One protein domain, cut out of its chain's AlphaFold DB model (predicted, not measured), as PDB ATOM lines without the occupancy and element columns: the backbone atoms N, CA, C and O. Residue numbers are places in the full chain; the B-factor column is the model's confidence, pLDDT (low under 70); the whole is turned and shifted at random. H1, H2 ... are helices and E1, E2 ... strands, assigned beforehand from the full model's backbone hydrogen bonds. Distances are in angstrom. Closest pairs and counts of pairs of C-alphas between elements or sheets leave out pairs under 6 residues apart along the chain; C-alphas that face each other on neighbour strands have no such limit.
ATOM      1  N   PHE A  13     -12.926  32.762   4.225       91.56
ATOM      2  CA  PHE A  13     -13.605  34.051   4.329       91.56
ATOM      3  C   PHE A  13     -13.247  34.943   3.144       91.56
ATOM      4  O   PHE A  13     -12.079  35.107   2.821       91.56
ATOM      5  N   ALA A  14     -14.234  35.577   2.520       91.88
ATOM      6  CA  ALA A  14     -13.992  36.624   1.533       91.88
ATOM      7  C   ALA A  14     -13.975  38.000   2.220       91.88
ATOM      8  O   ALA A  14     -14.931  38.360   2.906       91.88
ATOM      9  N   LEU A  15     -12.900  38.768   2.038       92.31
ATOM     10  CA  LEU A  15     -12.673  40.075   2.659       92.31
ATOM     11  C   LEU A  15     -12.431  41.128   1.578       92.31
ATOM     12  O   LEU A  15     -11.615  40.913   0.693       92.31
ATOM     13  N   ALA A  16     -13.080  42.285   1.678       92.44
ATOM     14  CA  ALA A  16     -12.858  43.425   0.786       92.44
ATOM     15  C   ALA A  16     -12.418  44.641   1.617       92.44
ATOM     16  O   ALA A  16     -13.251  45.485   1.958       92.44
ATOM     17  N   PRO A  17     -11.145  44.705   2.041       90.75
ATOM     18  CA  PRO A  17     -10.659  45.835   2.818       90.75
ATOM     19  C   PRO A  17     -10.662  47.119   1.977       90.75
ATOM     20  O   PRO A  17     -10.431  47.093   0.769       90.75
ATOM     21  N   HIS A  18     -10.909  48.261   2.622       89.69
ATOM     22  CA  HIS A  18     -10.912  49.569   1.951       89.69
ATOM     23  C   HIS A  18      -9.515  50.037   1.522       89.69
ATOM     24  O   HIS A  18      -9.394  50.920   0.676       89.69
ATOM     25  N   THR A  19      -8.469  49.443   2.090       90.88
ATOM     26  CA  THR A  19      -7.073  49.644   1.702       90.88
ATOM     27  C   THR A  19      -6.453  48.303   1.307       90.88
ATOM     28  O   THR A  19      -6.890  47.263   1.805       90.88
ATOM     29  N   PRO A  20      -5.426  48.288   0.441       89.44
ATOM     30  CA  PRO A  20      -4.671  47.071   0.178       89.44
ATOM     31  C   PRO A  20      -4.063  46.541   1.480       89.44
ATOM     32  O   PRO A  20      -3.365  47.274   2.176       89.44
ATOM     33  N   TRP A  21      -4.343  45.283   1.807       92.62
ATOM     34  CA  TRP A  21      -3.709  44.589   2.927       92.62
ATOM     35  C   TRP A  21      -2.535  43.764   2.432       92.62
ATOM     36  O   TRP A  21      -2.647  43.064   1.425       92.62
ATOM     37  N   SER A  22      -1.447  43.787   3.189       93.81
ATOM     38  CA  SER A  22      -0.342  42.833   3.093       93.81
ATOM     39  C   SER A  22      -0.754  41.427   3.555       93.81
ATOM     40  O   SER A  22      -1.829  41.216   4.133       93.81
ATOM     41  N   ASP A  23       0.101  40.444   3.279       93.00
ATOM     42  CA  ASP A  23      -0.097  39.066   3.740       93.00
ATOM     43  C   ASP A  23      -0.043  38.999   5.275       93.00
ATOM     44  O   ASP A  23      -0.970  38.479   5.893       93.00
ATOM     45  N   ASP A  24       0.925  39.681   5.895       95.69
ATOM     46  CA  ASP A  24       1.045  39.809   7.352       95.69
ATOM     47  C   ASP A  24      -0.209  40.401   8.016       95.69
ATOM     48  O   ASP A  24      -0.635  39.967   9.088       95.69
ATOM     49  N   GLU A  25      -0.814  41.431   7.417       94.56
ATOM     50  CA  GLU A  25      -2.062  42.009   7.933       94.56
ATOM     51  C   GLU A  25      -3.216  41.015   7.858       94.56
ATOM     52  O   GLU A  25      -4.011  40.919   8.797       94.56
ATOM     53  N   THR A  26      -3.268  40.242   6.777       94.75
ATOM     54  CA  THR A  26      -4.282  39.209   6.574       94.75
ATOM     55  C   THR A  26      -4.119  38.074   7.585       94.75
ATOM     56  O   THR A  26      -5.102  37.659   8.199       94.75
ATOM     57  N   GLU A  27      -2.891  37.617   7.835       95.06
ATOM     58  CA  GLU A  27      -2.595  36.593   8.841       95.06
ATOM     59  C   GLU A  27      -2.921  37.071  10.258       95.06
ATOM     60  O   GLU A  27      -3.587  36.367  11.022       95.06
ATOM     61  N   ARG A  28      -2.533  38.306  10.608       96.00
ATOM     62  CA  ARG A  28      -2.880  38.908  11.905       96.00
ATOM     63  C   ARG A  28      -4.389  39.026  12.089       96.00
ATOM     64  O   ARG A  28      -4.893  38.766  13.183       96.00
ATOM     65  N   PHE A  29      -5.112  39.416  11.041       95.25
ATOM     66  CA  PHE A  29      -6.569  39.464  11.063       95.25
ATOM     67  C   PHE A  29      -7.170  38.069  11.271       95.25
ATOM     68  O   PHE A  29      -7.999  37.897  12.166       95.25
ATOM     69  N   LEU A  30      -6.720  37.067  10.512       95.56
ATOM     70  CA  LEU A  30      -7.194  35.687  10.631       95.56
ATOM     71  C   LEU A  30      -6.927  35.097  12.017       95.56
ATOM     72  O   LEU A  30      -7.812  34.450  12.569       95.56
ATOM     73  N   GLY A  31      -5.767  35.369  12.618       96.19
ATOM     74  CA  GLY A  31      -5.467  34.936  13.984       96.19
ATOM     75  C   GLY A  31      -6.413  35.551  15.021       96.19
ATOM     76  O   GLY A  31      -6.905  34.855  15.910       96.19
ATOM     77  N   ARG A  32      -6.733  36.846  14.881       97.25
ATOM     78  CA  ARG A  32      -7.721  37.521  15.743       97.25
ATOM     79  C   ARG A  32      -9.132  36.973  15.528       97.25
ATOM     80  O   ARG A  32      -9.863  36.807  16.502       97.25
ATOM     81  N   LEU A  33      -9.495  36.662  14.285       94.94
ATOM     82  CA  LEU A  33     -10.787  36.078  13.937       94.94
ATOM     83  C   LEU A  33     -10.938  34.646  14.481       94.94
ATOM     84  O   LEU A  33     -11.935  34.374  15.140       94.94
ATOM     85  N   ASP A  34      -9.957  33.758  14.268       95.88
ATOM     86  CA  ASP A  34      -9.925  32.382  14.815       95.88
ATOM     87  C   ASP A  34     -10.046  32.422  16.349       95.88
ATOM     88  O   ASP A  34     -10.862  31.716  16.946       95.88
ATOM     89  N   GLY A  35      -9.305  33.335  16.990       96.25
ATOM     90  CA  GLY A  35      -9.374  33.574  18.431       96.25
ATOM     91  C   GLY A  35     -10.762  34.006  18.907       96.25
ATOM     92  O   GLY A  35     -11.305  33.396  19.829       96.25
ATOM     93  N   ALA A  36     -11.357  35.019  18.270       96.62
ATOM     94  CA  ALA A  36     -12.691  35.517  18.614       96.62
ATOM     95  C   ALA A  36     -13.776  34.448  18.401       96.62
ATOM     96  O   ALA A  36     -14.577  34.200  19.299       96.62
ATOM     97  N   LEU A  37     -13.753  33.733  17.271       94.44
ATOM     98  CA  LEU A  37     -14.660  32.609  17.012       94.44
ATOM     99  C   LEU A  37     -14.518  31.506  18.070       94.44
ATOM    100  O   LEU A  37     -15.511  30.913  18.492       94.44
ATOM    101  N   GLY A  38     -13.293  31.243  18.531       96.19
ATOM    102  CA  GLY A  38     -13.022  30.300  19.611       96.19
ATOM    103  C   GLY A  38     -13.585  30.723  20.971       96.19
ATOM    104  O   GLY A  38     -13.952  29.848  21.764       96.19
ATOM    105  N   GLN A  39     -13.673  32.026  21.252       96.50
ATOM    106  CA  GLN A  39     -14.315  32.536  22.469       96.50
ATOM    107  C   GLN A  39     -15.839  32.431  22.375       96.50
ATOM    108  O   GLN A  39     -16.463  31.859  23.268       96.50
ATOM    109  N   GLU A  40     -16.415  32.878  21.258       96.44
ATOM    110  CA  GLU A  40     -17.869  32.935  21.058       96.44
ATOM    111  C   GLU A  40     -18.509  31.556  20.821       96.44
ATOM    112  O   GLU A  40     -19.672  31.331  21.149       96.44
ATOM    113  N   SER A  41     -17.763  30.591  20.268       95.75
ATOM    114  CA  SER A  41     -18.278  29.259  19.933       95.75
ATOM    115  C   SER A  41     -17.446  28.134  20.560       95.75
ATOM    116  O   SER A  41     -16.416  27.709  20.020       95.75
ATOM    117  N   PRO A  42     -17.924  27.530  21.668       95.00
ATOM    118  CA  PRO A  42     -17.288  26.354  22.262       95.00
ATOM    119  C   PRO A  42     -17.207  25.150  21.310       95.00
ATOM    120  O   PRO A  42     -16.319  24.308  21.451       95.00
ATOM    121  N   GLY A  43     -18.143  25.033  20.361       96.00
ATOM    122  CA  GLY A  43     -18.132  23.990  19.330       96.00
ATOM    123  C   GLY A  43     -16.986  24.179  18.339       96.00
ATOM    124  O   GLY A  43     -16.218  23.244  18.111       96.00
ATOM    125  N   TYR A  44     -16.824  25.405  17.834       95.50
ATOM    126  CA  TYR A  44     -15.715  25.790  16.962       95.50
ATOM    127  C   TYR A  44     -14.368  25.532  17.637       95.50
ATOM    128  O   TYR A  44     -13.539  24.791  17.108       95.50
ATOM    129  N   ARG A  45     -14.193  26.042  18.866       96.25
ATOM    130  CA  ARG A  45     -12.966  25.852  19.650       96.25
ATOM    131  C   ARG A  45     -12.613  24.376  19.806       96.25
ATOM    132  O   ARG A  45     -11.488  23.980  19.521       96.25
ATOM    133  N   ARG A  46     -13.583  23.540  20.198       97.12
ATOM    134  CA  ARG A  46     -13.376  22.089  20.341       97.12
ATOM    135  C   ARG A  46     -12.982  21.422  19.024       97.12
ATOM    136  O   ARG A  46     -12.119  20.548  19.036       97.12
ATOM    137  N   ALA A  47     -13.586  21.810  17.903       95.50
ATOM    138  CA  ALA A  47     -13.237  21.264  16.593       95.50
ATOM    139  C   ALA A  47     -11.815  21.662  16.152       95.50
ATOM    140  O   ALA A  47     -11.078  20.799  15.667       95.50
ATOM    141  N   ARG A  48     -11.404  22.918  16.393       94.81
ATOM    142  CA  ARG A  48     -10.037  23.415  16.147       94.81
ATOM    143  C   ARG A  48      -9.004  22.694  17.013       94.81
ATOM    144  O   ARG A  48      -8.044  22.145  16.477       94.81
ATOM    145  N   THR A  49      -9.223  22.613  18.330       94.94
ATOM    146  CA  THR A  49      -8.315  21.915  19.263       94.94
ATOM    147  C   THR A  49      -8.177  20.430  18.919       94.94
ATOM    148  O   THR A  49      -7.075  19.894  18.953       94.94
ATOM    149  N   ALA A  50      -9.272  19.774  18.522       95.38
ATOM    150  CA  ALA A  50      -9.264  18.372  18.106       95.38
ATOM    151  C   ALA A  50      -8.752  18.147  16.669       95.38
ATOM    152  O   ALA A  50      -8.830  17.023  16.180       95.38
ATOM    153  N   ARG A  51      -8.287  19.194  15.966       92.94
ATOM    154  CA  ARG A  51      -7.856  19.154  14.553       92.94
ATOM    155  C   ARG A  51      -8.898  18.570  13.586       92.94
ATOM    156  O   ARG A  51      -8.555  18.145  12.489       92.94
ATOM    157  N   ARG A  52     -10.179  18.588  13.967       94.19
ATOM    158  CA  ARG A  52     -11.311  18.246  13.087       94.19
ATOM    159  C   ARG A  52     -11.717  19.415  12.193       94.19
ATOM    160  O   ARG A  52     -12.509  19.232  11.278       94.19
ATOM    161  N   LEU A  53     -11.185  20.602  12.481       94.69
ATOM    162  CA  LEU A  53     -11.342  21.817  11.700       94.69
ATOM    163  C   LEU A  53      -9.963  22.468  11.499       94.69
ATOM    164  O   LEU A  53      -9.250  22.728  12.475       94.69
ATOM    165  N   GLY A  54      -9.587  22.716  10.246       93.75
ATOM    166  CA  GLY A  54      -8.364  23.408   9.843       93.75
ATOM    167  C   GLY A  54      -8.368  24.895  10.208       93.75
ATOM    168  O   GLY A  54      -9.369  25.431  10.687       93.75
ATOM    169  N   ALA A  55      -7.217  25.553  10.036       92.31
ATOM    170  CA  ALA A  55      -7.107  26.994  10.259       92.31
ATOM    171  C   ALA A  55      -7.927  27.759   9.211       92.31
ATOM    172  O   ALA A  55      -7.961  27.326   8.056       92.31
ATOM    173  N   PRO A  56      -8.596  28.860   9.590       93.81
ATOM    174  CA  PRO A  56      -9.356  29.636   8.628       93.81
ATOM    175  C   PRO A  56      -8.434  30.309   7.607       93.81
ATOM    176  O   PRO A  56      -7.329  30.734   7.944       93.81
ATOM    177  N   THR A  57      -8.910  30.443   6.374       93.56
ATOM    178  CA  THR A  57      -8.224  31.170   5.298       93.56
ATOM    179  C   THR A  57      -9.031  32.393   4.876       93.56
ATOM    180  O   THR A  57     -10.230  32.489   5.143       93.56
ATOM    181  N   ALA A  58      -8.375  33.346   4.212       92.06
ATOM    182  CA  ALA A  58      -9.029  34.528   3.670       92.06
ATOM    183  C   ALA A  58      -8.689  34.745   2.195       92.06
ATOM    184  O   ALA A  58      -7.546  34.592   1.768       92.06
ATOM    185  N   LEU A  59      -9.693  35.181   1.440       92.94
ATOM    186  CA  LEU A  59      -9.572  35.716   0.094       92.94
ATOM    187  C   LEU A  59      -9.738  37.219   0.150       92.94
ATOM    188  O   LEU A  59     -10.795  37.718   0.529       92.94
ATOM    189  N   ARG A  60      -8.696  37.938  -0.259       92.88
ATOM    190  CA  ARG A  60      -8.777  39.380  -0.470       92.88
ATOM    191  C   ARG A  60      -9.438  39.635  -1.816       92.88
ATOM    192  O   ARG A  60      -8.906  39.263  -2.859       92.88
ATOM    193  N   LEU A  61     -10.601  40.255  -1.772       92.25
ATOM    194  CA  LEU A  61     -11.343  40.734  -2.920       92.25
ATOM    195  C   LEU A  61     -11.082  42.235  -3.120       92.25
ATOM    196  O   LEU A  61     -10.696  42.926  -2.171       92.25
ATOM    197  N   PRO A  62     -11.331  42.764  -4.330       91.06
ATOM    198  CA  PRO A  62     -11.408  44.204  -4.547       91.06
ATOM    199  C   PRO A  62     -12.385  44.875  -3.572       91.06
ATOM    200  O   PRO A  62     -13.429  44.303  -3.251       91.06
ATOM    201  N   ALA A  63     -12.074  46.098  -3.136       91.44
ATOM    202  CA  ALA A  63     -12.854  46.848  -2.143       91.44
ATOM    203  C   ALA A  63     -14.344  47.010  -2.514       91.44
ATOM    204  O   ALA A  63     -15.209  47.111  -1.647       91.44
ATOM    205  N   ASP A  64     -14.650  47.015  -3.806       91.19
ATOM    206  CA  ASP A  64     -15.982  47.177  -4.379       91.19
ATOM    207  C   ASP A  64     -16.658  45.847  -4.764       91.19
ATOM    208  O   ASP A  64     -17.784  45.859  -5.256       91.19
ATOM    209  N   ALA A  65     -16.033  44.687  -4.523       91.00
ATOM    210  CA  ALA A  65     -16.552  43.386  -4.959       91.00
ATOM    211  C   ALA A  65     -17.971  43.092  -4.442       91.00
ATOM    212  O   ALA A  65     -18.838  42.682  -5.213       91.00
ATOM    213  N   PHE A  66     -18.231  43.364  -3.161       89.25
ATOM    214  CA  PHE A  66     -19.564  43.193  -2.576       89.25
ATOM    215  C   PHE A  66     -20.571  44.228  -3.084       89.25
ATOM    216  O   PHE A  66     -21.754  43.920  -3.200       89.25
ATOM    217  N   LEU A  67     -20.119  45.448  -3.397       88.12
ATOM    218  CA  LEU A  67     -20.983  46.477  -3.972       88.12
ATOM    219  C   LEU A  67     -21.423  46.084  -5.385       88.12
ATOM    220  O   LEU A  67     -22.599  46.233  -5.707       88.12
ATOM    221  N   ARG A  68     -20.511  45.540  -6.196       89.50
ATOM    222  CA  ARG A  68     -20.834  45.033  -7.535       89.50
ATOM    223  C   ARG A  68     -21.808  43.853  -7.483       89.50
ATOM    224  O   ARG A  68     -22.838  43.922  -8.142       89.50
ATOM    225  N   ASP A  69     -21.559  42.837  -6.643       88.06
ATOM    226  CA  ASP A  69     -22.494  41.699  -6.473       88.06
ATOM    227  C   ASP A  69     -23.882  42.174  -6.018       88.06
ATOM    228  O   ASP A  69     -24.906  41.688  -6.501       88.06
ATOM    229  N   TRP A  70     -23.932  43.175  -5.134       84.50
ATOM    230  CA  TRP A  70     -25.188  43.793  -4.723       84.50
ATOM    231  C   TRP A  70     -25.900  44.509  -5.879       84.50
ATOM    232  O   TRP A  70     -27.090  44.287  -6.092       84.50
ATOM    233  N   GLN A  71     -25.191  45.347  -6.638       87.12
ATOM    234  CA  GLN A  71     -25.759  46.070  -7.780       87.12
ATOM    235  C   GLN A  71     -26.290  45.110  -8.855       87.12
ATOM    236  O   GLN A  71     -27.401  45.307  -9.349       87.12
ATOM    237  N   GLU A  72     -25.554  44.041  -9.164       85.81
ATOM    238  CA  GLU A  72     -25.986  42.978 -10.081       85.81
ATOM    239  C   GLU A  72     -27.226  42.233  -9.557       85.81
ATOM    240  O   GLU A  72     -28.182  41.979 -10.296       85.81
ATOM    241  N   SER A  73     -27.257  41.928  -8.259       82.50
ATOM    242  CA  SER A  73     -28.399  41.271  -7.612       82.50
ATOM    243  C   SER A  73     -29.667  42.129  -7.680       82.50
ATOM    244  O   SER A  73     -30.748  41.632  -7.993       82.50
ATOM    245  N   VAL A  74     -29.544  43.439  -7.451       83.00
ATOM    246  CA  VAL A  74     -30.665  44.380  -7.592       83.00
ATOM    247  C   VAL A  74     -31.106  44.492  -9.055       83.00
ATOM    248  O   VAL A  74     -32.307  44.465  -9.329       83.00
ATOM    249  N   ALA A  75     -30.166  44.553 -10.002       80.75
ATOM    250  CA  ALA A  75     -30.472  44.628 -11.433       80.75
ATOM    251  C   ALA A  75     -31.237  43.397 -11.956       80.75
ATOM    252  O   ALA A  75     -32.057  43.523 -12.863       80.75
ATOM    253  N   THR A  76     -31.027  42.220 -11.359       80.31
ATOM    254  CA  THR A  76     -31.750  40.981 -11.701       80.31
ATOM    255  C   THR A  76     -33.125  40.855 -11.026       80.31
ATOM    256  O   THR A  76     -33.795  39.832 -11.167       80.31
ATOM    257  N   GLY A  77     -33.593  41.907 -10.343       75.38
ATOM    258  CA  GLY A  77     -34.959  42.010  -9.824       75.38
ATOM    259  C   GLY A  77     -35.130  41.606  -8.359       75.38
ATOM    260  O   GLY A  77     -36.267  41.509  -7.886       75.38
ATOM    261  N   ILE A  78     -34.040  41.400  -7.608       71.69
ATOM    262  CA  ILE A  78     -34.126  41.200  -6.157       71.69
ATOM    263  C   ILE A  78     -34.566  42.517  -5.507       71.69
ATOM    264  O   ILE A  78     -33.856  43.523  -5.550       71.69
ATOM    265  N   ARG A  79     -35.756  42.522  -4.886       61.31
ATOM    266  CA  ARG A  79     -36.215  43.671  -4.093       61.31
ATOM    267  C   ARG A  79     -35.289  43.869  -2.887       61.31
ATOM    268  O   ARG A  79     -34.952  42.873  -2.243       61.31
ATOM    269  N   ARG A  89     -26.800  33.244   5.033       61.03
ATOM    270  CA  ARG A  89     -27.234  32.429   3.901       61.03
ATOM    271  C   ARG A  89     -26.067  31.583   3.430       61.03
ATOM    272  O   ARG A  89     -25.030  32.098   3.024       61.03
ATOM    273  N   GLN A  90     -26.265  30.272   3.459       68.25
ATOM    274  CA  GLN A  90     -25.433  29.348   2.702       68.25
ATOM    275  C   GLN A  90     -25.840  29.468   1.230       68.25
ATOM    276  O   GLN A  90     -26.739  28.768   0.774       68.25
ATOM    277  N   ASP A  91     -25.227  30.408   0.509       82.19
ATOM    278  CA  ASP A  91     -25.451  30.616  -0.925       82.19
ATOM    279  C   ASP A  91     -24.164  30.309  -1.719       82.19
ATOM    280  O   ASP A  91     -23.312  31.184  -1.920       82.19
ATOM    281  N   PRO A  92     -24.002  29.058  -2.197       84.94
ATOM    282  CA  PRO A  92     -22.874  28.669  -3.042       84.94
ATOM    283  C   PRO A  92     -22.770  29.471  -4.346       84.94
ATOM    284  O   PRO A  92     -21.675  29.617  -4.892       84.94
ATOM    285  N   ALA A  93     -23.889  29.980  -4.874       85.38
ATOM    286  CA  ALA A  93     -23.888  30.768  -6.100       85.38
ATOM    287  C   ALA A  93     -23.338  32.175  -5.841       85.38
ATOM    288  O   ALA A  93     -22.526  32.649  -6.636       85.38
ATOM    289  N   GLN A  94     -23.710  32.805  -4.722       85.00
ATOM    290  CA  GLN A  94     -23.107  34.066  -4.286       85.00
ATOM    291  C   GLN A  94     -21.606  33.911  -4.038       85.00
ATOM    292  O   GLN A  94     -20.818  34.719  -4.529       85.00
ATOM    293  N   TRP A  95     -21.192  32.839  -3.354       89.00
ATOM    294  CA  TRP A  95     -19.773  32.557  -3.145       89.00
ATOM    295  C   TRP A  95     -19.003  32.478  -4.468       89.00
ATOM    296  O   TRP A  95     -17.953  33.108  -4.618       89.00
ATOM    297  N   ARG A  96     -19.552  31.762  -5.457       89.69
ATOM    298  CA  ARG A  96     -18.942  31.636  -6.783       89.69
ATOM    299  C   ARG A  96     -18.882  32.961  -7.540       89.69
ATOM    300  O   ARG A  96     -17.877  33.203  -8.196       89.69
ATOM    301  N   ARG A  97     -19.903  33.821  -7.450       88.19
ATOM    302  CA  ARG A  97     -19.867  35.158  -8.075       88.19
ATOM    303  C   ARG A  97     -18.797  36.054  -7.451       88.19
ATOM    304  O   ARG A  97     -18.050  36.697  -8.176       88.19
ATOM    305  N   LEU A  98     -18.685  36.051  -6.121       88.44
ATOM    306  CA  LEU A  98     -17.733  36.899  -5.397       88.44
ATOM    307  C   LEU A  98     -16.279  36.439  -5.540       88.44
ATOM    308  O   LEU A  98     -15.377  37.268  -5.624       88.44
ATOM    309  N   THR A  99     -16.041  35.126  -5.524       90.50
ATOM    310  CA  THR A  99     -14.683  34.563  -5.418       90.50
ATOM    311  C   THR A  99     -14.204  33.857  -6.684       90.50
ATOM    312  O   THR A  99     -13.021  33.540  -6.793       90.50
TER     313      THR A  99
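This is residues 13 to 79 and 89 to 99 of the 104 residues of an uncharacterized protein of Streptomyces sp. ERV7 (UniProt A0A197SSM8). A short two-stranded ribbon, E1 beside E2, lies in the middle of a loose, elongated domain, with a pair of helices toward each end: H1 and H2 meet at a corner toward one end, and H3 and H4 make a V toward the other, meeting near the first residue of H3, Ala 65, and Leu 98 of H4. The long helix H1 passes near E2, while the last residues of H4 come near both strands. The printed part has 78 residues, with four named helices and two named strands in the order E1, H1, H2, E2, H3, H4; the sheet, in the order E1, E2, is parallel, and the class is mostly helix. The whole is loose, with a radius of gyration of the C-alphas of 15.4 A and spans of 44 by 28 by 18 A.

E1, residues 13 to 15, and E2, residues 57 to 60, are parallel neighbours at 27 degrees; N 13 and O 57 are 2.9 A apart and N 59 and O 13 are 2.8 A apart, within hydrogen-bond range. With H1, residues 23 to 40, and H2, residues 42 to 49, between them, they form a strand-helix-strand unit, two parallel strands joined through helices, with a right-handed crossover. The closest C-alphas of H1 and E2, those of Leu 30 and Thr 57, are 7.1 A apart. H1, with residues 37 to 39 alone, and H2 touch only at the corner, closest at the C-alphas of Gly 38 and Arg 45, 4.4 A apart, at a steep tilt of 50 degrees, opposite ways. H3, residues 65 to 75, and H4, residues 92 to 99, touch, closest at the C-alphas of Ala 65 and Leu 98, 6.6 A apart, at a steep tilt of 51 degrees, opposite ways. The closest C-alphas of E1 and H4, those of Ala 14 and Thr 99, are 7.3 A apart. Among the pairs that are apart are H1 and H3, and H2 and H4. In H1, H2, H3 and H4 every O i to N i+4 pair is within hydrogen-bond range.

E1 begins at C-alpha 13, (-13.605, 34.051, 4.329), and is 6.3 A long. H1 runs 25.6 A from C-alpha 23 at (-0.097, 39.066, 3.740), H2 10.5 A, E2 10.0 A and H3 15.4 A. H4, 10.4 A long, ends at C-alpha 99, (-14.683, 34.563, -5.418).

The two C-alphas farthest apart, those of Ala 50 and Ala 75, are 44.9 A apart. Residues 80 to 88 are not printed, and C-alphas 79 and 89 are 16.5 A apart across the cut, in the link from H3 to H4. Of the links that are printed whole, none is long. The mean pLDDT of the printed part is 90.3; residues 79, 89 and 90 are under 70.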